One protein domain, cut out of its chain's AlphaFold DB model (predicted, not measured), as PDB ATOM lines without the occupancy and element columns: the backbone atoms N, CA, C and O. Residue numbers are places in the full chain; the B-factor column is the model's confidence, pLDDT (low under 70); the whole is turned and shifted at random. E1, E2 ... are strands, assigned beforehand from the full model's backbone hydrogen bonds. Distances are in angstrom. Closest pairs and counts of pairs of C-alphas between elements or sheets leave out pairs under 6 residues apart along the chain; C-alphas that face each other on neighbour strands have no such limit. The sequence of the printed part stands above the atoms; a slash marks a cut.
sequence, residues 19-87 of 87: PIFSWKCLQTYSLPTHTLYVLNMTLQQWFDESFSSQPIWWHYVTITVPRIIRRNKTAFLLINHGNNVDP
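Overview. This is residues 19 to 87 of the 87 residues of the protein "Hypothetical protein" of Rotaria sordida (UniProt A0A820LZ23). One long, narrow, twisted ribbon of three antiparallel strands, E1, E2 and E3 side by side, makes the length of the domain, with the loop of residues 46 to 55 at one end. From the opposite end, after E3, the long unnamed stretch of residues 67 to 87 folds back along the ribbon. The printed part has 69 residues, with three named strands in the order E1, E2, E3, also their order across the sheet, and no named helix. The class is all strand, though under half of the residues, 32 of 69, are in named elements. The whole is loose, with a radius of gyration of the C-alphas of 15.4 A, and elongated, spanning 49 by 26 by 23 A.

Along the chain. E2, residues 34 to 45, is the longest strand by residues and measures 33.1 A from first to last C-alpha. E3, residues 56 to 66, measures 31.6 A and ends with C-alpha 66 at (-23.654, 62.494, 45.277). E1, residues 22 to 30, measures 23.8 A and begins with C-alpha 22 at (-4.974, 46.107, 44.976).

Arrangement. The strands form a meander, each the antiparallel neighbour of the one before, with E2 as inner strand and E1 and E3 as edge strands. The hairpin of E1 and E2 has a tight link and an angle of 166 degrees between directions; N 24 and O 40 are within hydrogen-bond range at 2.8 A. The hairpin of E2 and E3 has a short link and an angle of 161 degrees; N 39 and O 61 are within hydrogen-bond range at 2.8 A.

Size, cuts and confidence. The C-alphas farthest apart, those of Ser 50 and Arg 70, are 48.9 A apart. The printed part has no cut, and neither link between strands is long. Its mean pLDDT is 90.9, and residues 86 to 87 are under 70.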
ATOM      1  N   PRO A  19       0.019  41.501  50.535       87.56
ATOM      2  CA  PRO A  19       0.739  42.094  49.410       87.56
ATOM      3  C   PRO A  19      -0.052  42.077  48.098       87.56
ATOM      4  O   PRO A  19       0.300  42.822  47.182       87.56
ATOM      5  N   ILE A  20      -1.102  41.257  47.978       88.69
ATOM      6  CA  ILE A  20      -1.921  41.196  46.762       88.69
ATOM      7  C   ILE A  20      -3.030  42.254  46.743       88.69
ATOM      8  O   ILE A  20      -3.655  42.467  45.694       88.69
ATOM      9  N   PHE A  21      -3.300  42.893  47.891       91.69
ATOM     10  CA  PHE A  21      -4.337  43.906  48.005       91.69
ATOM     11  C   PHE A  21      -4.104  44.991  46.957       91.69
ATOM     12  O   PHE A  21      -3.078  45.673  46.932       91.69
ATOM     13  N   SER A  22      -5.075  45.158  46.072       94.88
ATOM     14  CA  SER A  22      -4.974  46.107  44.976       94.88
ATOM     15  C   SER A  22      -6.356  46.506  44.496       94.88
ATOM     16  O   SER A  22      -7.336  45.788  44.669       94.88
ATOM     17  N   TRP A  23      -6.457  47.681  43.891       95.75
ATOM     18  CA  TRP A  23      -7.688  48.100  43.245       95.75
ATOM     19  C   TRP A  23      -7.382  48.952  42.023       95.75
ATOM     20  O   TRP A  23      -6.361  49.637  41.945       95.75
ATOM     21  N   LYS A  24      -8.294  48.919  41.057       97.06
ATOM     22  CA  LYS A  24      -8.233  49.721  39.841       97.06
ATOM     23  C   LYS A  24      -9.605  50.291  39.540       97.06
ATOM     24  O   LYS A  24     -10.586  49.555  39.486       97.06
ATOM     25  N   CYS A  25      -9.671  51.596  39.286       97.44
ATOM     26  CA  CYS A  25     -10.872  52.192  38.713       97.44
ATOM     27  C   CYS A  25     -10.990  51.758  37.253       97.44
ATOM     28  O   CYS A  25     -10.136  52.086  36.429       97.44
ATOM     29  N   LEU A  26     -12.022  50.973  36.957       97.00
ATOM     30  CA  LEU A  26     -12.314  50.504  35.608       97.00
ATOM     31  C   LEU A  26     -13.074  51.556  34.817       97.00
ATOM     32  O   LEU A  26     -12.804  51.746  33.636       97.00
ATOM     33  N   GLN A  27     -14.022  52.224  35.473       97.25
ATOM     34  CA  GLN A  27     -14.929  53.141  34.808       97.25
ATOM     35  C   GLN A  27     -15.370  54.261  35.744       97.25
ATOM     36  O   GLN A  27     -15.563  54.056  36.944       97.25
ATOM     37  N   THR A  28     -15.550  55.448  35.171       98.25
ATOM     38  CA  THR A  28     -16.124  56.611  35.852       98.25
ATOM     39  C   THR A  28     -17.277  57.157  35.027       98.25
ATOM     40  O   THR A  28     -17.113  57.466  33.848       98.25
ATOM     41  N   TYR A  29     -18.433  57.329  35.657       97.88
ATOM     42  CA  TYR A  29     -19.608  57.938  35.050       97.88
ATOM     43  C   TYR A  29     -19.911  59.253  35.756       97.88
ATOM     44  O   TYR A  29     -20.184  59.280  36.955       97.88
ATOM     45  N   SER A  30     -19.878  60.350  35.004       97.50
ATOM     46  CA  SER A  30     -20.306  61.659  35.498       97.50
ATOM     47  C   SER A  30     -21.768  61.869  35.136       97.50
ATOM     48  O   SER A  30     -22.092  62.118  33.976       97.50
ATOM     49  N   LEU A  31     -22.656  61.745  36.120       96.94
ATOM     50  CA  LEU A  31     -24.098  61.898  35.943       96.94
ATOM     51  C   LEU A  31     -24.572  63.218  36.575       96.94
ATOM     52  O   LEU A  31     -23.889  63.779  37.438       96.94
ATOM     53  N   PRO A  32     -25.755  63.740  36.196       97.31
ATOM     54  CA  PRO A  32     -26.233  65.027  36.709       97.31
ATOM     55  C   PRO A  32     -26.352  65.094  38.237       97.31
ATOM     56  O   PRO A  32     -26.191  66.163  38.823       97.31
ATOM     57  N   THR A  33     -26.633  63.965  38.895       97.19
ATOM     58  CA  THR A  33     -26.889  63.903  40.342       97.19
ATOM     59  C   THR A  33     -25.724  63.347  41.156       97.19
ATOM     60  O   THR A  33     -25.651  63.611  42.358       97.19
ATOM     61  N   HIS A  34     -24.818  62.589  40.538       97.31
ATOM     62  CA  HIS A  34     -23.724  61.900  41.216       97.31
ATOM     63  C   HIS A  34     -22.615  61.500  40.240       97.31
ATOM     64  O   HIS A  34     -22.832  61.411  39.034       97.31
ATOM     65  N   THR A  35     -21.442  61.204  40.783       98.12
ATOM     66  CA  THR A  35     -20.383  60.499  40.063       98.12
ATOM     67  C   THR A  35     -20.354  59.056  40.539       98.12
ATOM     68  O   THR A  35     -20.395  58.803  41.745       98.12
ATOM     69  N   LEU A  36     -20.315  58.115  39.602       97.62
ATOM     70  CA  LEU A  36     -20.234  56.687  39.883       97.62
ATOM     71  C   LEU A  36     -18.862  56.170  39.459       97.62
ATOM     72  O   LEU A  36     -18.440  56.391  38.325       97.62
ATOM     73  N   TYR A  37     -18.186  55.467  40.361       97.75
ATOM     74  CA  TYR A  37     -16.924  54.785  40.097       97.75
ATOM     75  C   TYR A  37     -17.143  53.283  40.191       97.75
ATOM     76  O   TYR A  37     -17.682  52.808  41.189       97.75
ATOM     77  N   VAL A  38     -16.696  52.543  39.182       96.56
ATOM     78  CA  VAL A  38     -16.635  51.079  39.227       96.56
ATOM     79  C   VAL A  38     -15.181  50.686  39.426       96.56
ATOM     80  O   VAL A  38     -14.327  51.001  38.593       96.56
ATOM     81  N   LEU A  39     -14.892  50.038  40.548       96.31
ATOM     82  CA  LEU A  39     -13.568  49.538  40.889       96.31
ATOM     83  C   LEU A  39     -13.542  48.019  40.737       96.31
ATOM     84  O   LEU A  39     -14.481  47.353  41.156       96.31
ATOM     85  N   ASN A  40     -12.451  47.480  40.202       94.81
ATOM     86  CA  ASN A  40     -12.060  46.098  40.455       94.81
ATOM     87  C   ASN A  40     -11.109  46.112  41.651       94.81
ATOM     88  O   ASN A  40     -10.103  46.824  41.609       94.81
ATOM     89  N   MET A  41     -11.457  45.398  42.716       93.62
ATOM     90  CA  MET A  41     -10.722  45.370  43.974       93.62
ATOM     91  C   MET A  41     -10.362  43.933  44.331       93.62
ATOM     92  O   MET A  41     -11.252  43.122  44.570       93.62
ATOM     93  N   THR A  42      -9.069  43.647  44.423       93.44
ATOM     94  CA  THR A  42      -8.516  42.412  44.979       93.44
ATOM     95  C   THR A  42      -8.295  42.611  46.471       93.44
ATOM     96  O   THR A  42      -7.593  43.537  46.882       93.44
ATOM     97  N   LEU A  43      -8.909  41.752  47.280       87.06
ATOM     98  CA  LEU A  43      -8.879  41.851  48.734       87.06
ATOM     99  C   LEU A  43      -7.772  40.995  49.335       87.06
ATOM    100  O   LEU A  43      -6.884  41.532  49.988       87.06
ATOM    101  N   GLN A  44      -7.870  39.680  49.143       87.62
ATOM    102  CA  GLN A  44      -7.061  38.719  49.877       87.62
ATOM    103  C   GLN A  44      -6.956  37.377  49.151       87.62
ATOM    104  O   GLN A  44      -7.818  37.021  48.350       87.62
ATOM    105  N   GLN A  45      -5.900  36.621  49.447       87.50
ATOM    106  CA  GLN A  45      -5.777  35.219  49.086       87.50
ATOM    107  C   GLN A  45      -6.307  34.302  50.204       87.50
ATOM    108  O   GLN A  45      -5.831  34.321  51.343       87.50
ATOM    109  N   TRP A  46      -7.291  33.472  49.867       82.44
ATOM    110  CA  TRP A  46      -7.796  32.375  50.684       82.44
ATOM    111  C   TRP A  46      -7.140  31.057  50.269       82.44
ATOM    112  O   TRP A  46      -7.540  30.439  49.279       82.44
ATOM    113  N   PHE A  47      -6.165  30.617  51.072       85.31
ATOM    114  CA  PHE A  47      -5.345  29.427  50.811       85.31
ATOM    115  C   PHE A  47      -4.624  29.467  49.449       85.31
ATOM    116  O   PHE A  47      -4.641  30.462  48.729       85.31
ATOM    117  N   ASP A  48      -3.900  28.403  49.123       87.62
ATOM    118  CA  ASP A  48      -3.280  28.229  47.815       87.62
ATOM    119  C   ASP A  48      -4.179  27.426  46.858       87.62
ATOM    120  O   ASP A  48      -5.273  26.961  47.202       87.62
ATOM    121  N   GLU A  49      -3.685  27.265  45.634       91.50
ATOM    122  CA  GLU A  49      -4.365  26.546  44.555       91.50
ATOM    123  C   GLU A  49      -4.562  25.048  44.838       91.50
ATOM    124  O   GLU A  49      -5.376  24.404  44.178       91.50
ATOM    125  N   SER A  50      -3.857  24.476  45.824       94.12
ATOM    126  CA  SER A  50      -4.056  23.074  46.211       94.12
ATOM    127  C   SER A  50      -5.372  22.859  46.959       94.12
ATOM    128  O   SER A  50      -5.930  21.762  46.923       94.12
ATOM    129  N   PHE A  51      -5.882  23.908  47.612       93.44
ATOM    130  CA  PHE A  51      -7.127  23.869  48.375       93.44
ATOM    131  C   PHE A  51      -8.293  24.543  47.643       93.44
ATOM    132  O   PHE A  51      -9.413  24.034  47.676       93.44
ATOM    133  N   SER A  52      -8.053  25.685  46.993       91.00
ATOM    134  CA  SER A  52      -9.089  26.460  46.302       91.00
ATOM    135  C   SER A  52      -8.738  26.650  44.834       91.00
ATOM    136  O   SER A  52      -7.668  27.149  44.511       91.00
ATOM    137  N   SER A  53      -9.673  26.352  43.930       90.12
ATOM    138  CA  SER A  53      -9.505  26.642  42.499       90.12
ATOM    139  C   SER A  53      -9.548  28.141  42.171       90.12
ATOM    140  O   SER A  53      -9.176  28.540  41.071       90.12
ATOM    141  N   GLN A  54     -10.011  28.971  43.110       89.00
ATOM    142  CA  GLN A  54     -10.049  30.430  43.009       89.00
ATOM    143  C   GLN A  54      -9.584  31.024  44.345       89.00
ATOM    144  O   GLN A  54     -10.405  31.431  45.173       89.00
ATOM    145  N   PRO A  55      -8.270  31.002  44.618       91.25
ATOM    146  CA  PRO A  55      -7.743  31.422  45.911       91.25
ATOM    147  C   PRO A  55      -7.770  32.946  46.069       91.25
ATOM    148  O   PRO A  55      -7.872  33.444  47.181       91.25
ATOM    149  N   ILE A  56      -7.720  33.705  44.973       91.06
ATOM    150  CA  ILE A  56      -7.697  35.170  45.006       91.06
ATOM    151  C   ILE A  56      -9.121  35.720  45.071       91.06
ATOM    152  O   ILE A  56      -9.913  35.528  44.149       91.06
ATOM    153  N   TRP A  57      -9.438  36.435  46.146       89.00
ATOM    154  CA  TRP A  57     -10.731  37.077  46.339       89.00
ATOM    155  C   TRP A  57     -10.711  38.490  45.783       89.00
ATOM    156  O   TRP A  57      -9.887  39.325  46.168       89.00
ATOM    157  N   TRP A  58     -11.661  38.766  44.902       91.81
ATOM    158  CA  TRP A  58     -11.839  40.067  44.288       91.81
ATOM    159  C   TRP A  58     -13.327  40.371  44.114       91.81
ATOM    160  O   TRP A  58     -14.159  39.466  44.049       91.81
ATOM    161  N   HIS A  59     -13.665  41.656  44.047       91.12
ATOM    162  CA  HIS A  59     -15.031  42.123  43.834       91.12
ATOM    163  C   HIS A  59     -15.063  43.374  42.964       91.12
ATOM    164  O   HIS A  59     -14.158  44.216  43.008       91.12
ATOM    165  N   TYR A  60     -16.175  43.551  42.249       92.31
ATOM    166  CA  TYR A  60     -16.536  44.858  41.722       92.31
ATOM    167  C   TYR A  60     -17.161  45.717  42.819       92.31
ATOM    168  O   TYR A  60     -18.169  45.353  43.424       92.31
ATOM    169  N   VAL A  61     -16.583  46.893  43.049       94.31
ATOM    170  CA  VAL A  61     -17.083  47.868  44.021       94.31
ATOM    171  C   VAL A  61     -17.606  49.082  43.275       94.31
ATOM    172  O   VAL A  61     -16.871  49.743  42.544       94.31
ATOM    173  N   THR A  62     -18.882  49.397  43.486       95.00
ATOM    174  CA  THR A  62     -19.494  50.614  42.947       95.00
ATOM    175  C   THR A  62     -19.540  51.695  44.017       95.00
ATOM    176  O   THR A  62     -20.209  51.539  45.037       95.00
ATOM    177  N   ILE A  63     -18.851  52.809  43.778       96.38
ATOM    178  CA  ILE A  63     -18.865  53.978  44.658       96.38
ATOM    179  C   ILE A  63     -19.709  55.068  44.007       96.38
ATOM    180  O   ILE A  63     -19.331  55.632  42.982       96.38
ATOM    181  N   THR A  64     -20.829  55.396  44.642       96.31
ATOM    182  CA  THR A  64     -21.716  56.481  44.219       96.31
ATOM    183  C   THR A  64     -21.488  57.704  45.097       96.31
ATOM    184  O   THR A  64     -21.823  57.696  46.281       96.31
ATOM    185  N   VAL A  65     -20.943  58.771  44.516       96.44
ATOM    186  CA  VAL A  65     -20.676  60.044  45.198       96.44
ATOM    187  C   VAL A  65     -21.709  61.082  44.756       96.44
ATOM    188  O   VAL A  65     -21.643  61.557  43.620       96.44
ATOM    189  N   PRO A  66     -22.676  61.465  45.613       96.38
ATOM    190  CA  PRO A  66     -23.654  62.494  45.277       96.38
ATOM    191  C   PRO A  66     -22.983  63.834  44.971       96.38
ATOM    192  O   PRO A  66     -22.056  64.243  45.668       96.38
ATOM    193  N   ARG A  67     -23.515  64.576  43.995       95.94
ATOM    194  CA  ARG A  67     -23.020  65.918  43.638       95.94
ATOM    195  C   ARG A  67     -23.114  66.905  44.803       95.94
ATOM    196  O   ARG A  67     -22.291  67.806  44.916       95.94
ATOM    197  N   ILE A  68     -24.125  66.739  45.656       95.50
ATOM    198  CA  ILE A  68     -24.318  67.530  46.874       95.50
ATOM    199  C   ILE A  68     -24.235  66.588  48.074       95.50
ATOM    200  O   ILE A  68     -25.174  65.845  48.366       95.50
ATOM    201  N   ILE A  69     -23.117  66.640  48.795       93.56
ATOM    202  CA  ILE A  69     -22.890  65.820  49.986       93.56
ATOM    203  C   ILE A  69     -23.516  66.519  51.197       93.56
ATOM    204  O   ILE A  69     -22.957  67.464  51.745       93.56
ATOM    205  N   ARG A  70     -24.691  66.045  51.633       92.50
ATOM    206  CA  ARG A  70     -25.377  66.570  52.833       92.50
ATOM    207  C   ARG A  70     -24.882  65.956  54.146       92.50
ATOM    208  O   ARG A  70     -25.037  66.561  55.201       92.50
ATOM    209  N   ARG A  71     -24.316  64.748  54.095       90.94
ATOM    210  CA  ARG A  71     -23.705  64.043  55.231       90.94
ATOM    211  C   ARG A  71     -22.369  63.471  54.768       90.94
ATOM    212  O   ARG A  71     -22.357  62.655  53.859       90.94
ATOM    213  N   ASN A  72     -21.269  63.911  55.374       90.44
ATOM    214  CA  ASN A  72     -19.903  63.538  54.982       90.44
ATOM    215  C   ASN A  72     -19.173  62.666  56.021       90.44
ATOM    216  O   ASN A  72     -17.996  62.375  55.852       90.44
ATOM    217  N   LYS A  73     -19.856  62.265  57.102       93.56
ATOM    218  CA  LYS A  73     -19.290  61.433  58.181       93.56
ATOM    219  C   LYS A  73     -19.741  59.974  58.139       93.56
ATOM    220  O   LYS A  73     -19.284  59.171  58.941       93.56
ATOM    221  N   THR A  74     -20.673  59.635  57.253       92.69
ATOM    222  CA  THR A  74     -21.281  58.305  57.195       92.69
ATOM    223  C   THR A  74     -21.534  57.944  55.745       92.69
ATOM    224  O   THR A  74     -22.029  58.774  54.981       92.69
ATOM    225  N   ALA A  75     -21.213  56.706  55.391       92.69
ATOM    226  CA  ALA A  75     -21.532  56.100  54.109       92.69
ATOM    227  C   ALA A  75     -22.447  54.891  54.333       92.69
ATOM    228  O   ALA A  75     -22.488  54.327  55.428       92.69
ATOM    229  N   PHE A  76     -23.185  54.510  53.294       93.19
ATOM    230  CA  PHE A  76     -23.974  53.287  53.271       93.19
ATOM    231  C   PHE A  76     -23.232  52.245  52.437       93.19
ATOM    232  O   PHE A  76     -22.873  52.525  51.293       93.19
ATOM    233  N   LEU A  77     -23.001  51.069  53.015       94.19
ATOM    234  CA  LEU A  77     -22.452  49.916  52.315       94.19
ATOM    235  C   LEU A  77     -23.570  48.896  52.124       94.19
ATOM    236  O   LEU A  77     -24.178  48.451  53.095       94.19
ATOM    237  N   LEU A  78     -23.803  48.522  50.871       93.38
ATOM    238  CA  LEU A  78     -24.651  47.398  50.509       93.38
ATOM    239  C   LEU A  78     -23.768  46.309  49.913       93.38
ATOM    240  O   LEU A  78     -23.131  46.531  48.886       93.38
ATOM    241  N   ILE A  79     -23.761  45.141  50.549       90.25
ATOM    242  CA  ILE A  79     -23.182  43.926  49.982       90.25
ATOM    243  C   ILE A  79     -24.346  43.157  49.372       90.25
ATOM    244  O   ILE A  79     -25.243  42.715  50.087       90.25
ATOM    245  N   ASN A  80     -24.365  43.076  48.046       81.75
ATOM    246  CA  ASN A  80     -25.359  42.307  47.308       81.75
ATOM    247  C   ASN A  80     -24.717  41.028  46.746       81.75
ATOM    248  O   ASN A  80     -23.501  40.861  46.808       81.75
ATOM    249  N   HIS A  81     -25.535  40.126  46.208       73.00
ATOM    250  CA  HIS A  81     -25.056  38.913  45.552       73.00
ATOM    251  C   HIS A  81     -24.132  39.213  44.361       73.00
ATOM    252  O   HIS A  81     -24.302  40.203  43.653       73.00
ATOM    253  N   GLY A  82     -23.204  38.289  44.126       72.38
ATOM    254  CA  GLY A  82     -22.379  38.161  42.931       72.38
ATOM    255  C   GLY A  82     -21.989  36.691  42.771       72.38
ATOM    256  O   GLY A  82     -22.073  35.926  43.736       72.38
ATOM    257  N   ASN A  83     -21.615  36.285  41.563       77.44
ATOM    258  CA  ASN A  83     -21.225  34.913  41.266       77.44
ATOM    259  C   ASN A  83     -19.871  34.904  40.556       77.44
ATOM    260  O   ASN A  83     -19.610  35.744  39.705       77.44
ATOM    261  N   ASN A  84     -19.041  33.912  40.860       73.75
ATOM    262  CA  ASN A  84     -17.713  33.745  40.272       73.75
ATOM    263  C   ASN A  84     -17.743  33.323  38.789       73.75
ATOM    264  O   ASN A  84     -16.689  33.137  38.187       73.75
ATOM    265  N   VAL A  85     -18.931  33.118  38.210       74.62
ATOM    266  CA  VAL A  85     -19.123  32.862  36.771       74.62
ATOM    267  C   VAL A  85     -19.743  34.045  36.026       74.62
ATOM    268  O   VAL A  85     -19.838  33.987  34.801       74.62
ATOM    269  N   ASP A  86     -20.156  35.096  36.739       67.00
ATOM    270  CA  ASP A  86     -20.673  36.311  36.114       67.00
ATOM    271  C   ASP A  86     -19.499  37.278  35.849       67.00
ATOM    272  O   ASP A  86     -18.690  37.502  36.752       67.00
ATOM    273  N   PRO A  87     -19.358  37.799  34.613       54.03
ATOM    274  CA  PRO A  87     -18.218  38.626  34.204       54.03
ATOM    275  C   PRO A  87     -18.138  39.995  34.893       54.03
ATOM    276  O   PRO A  87     -19.195  40.579  35.228       54.03
TER     277      PRO A  87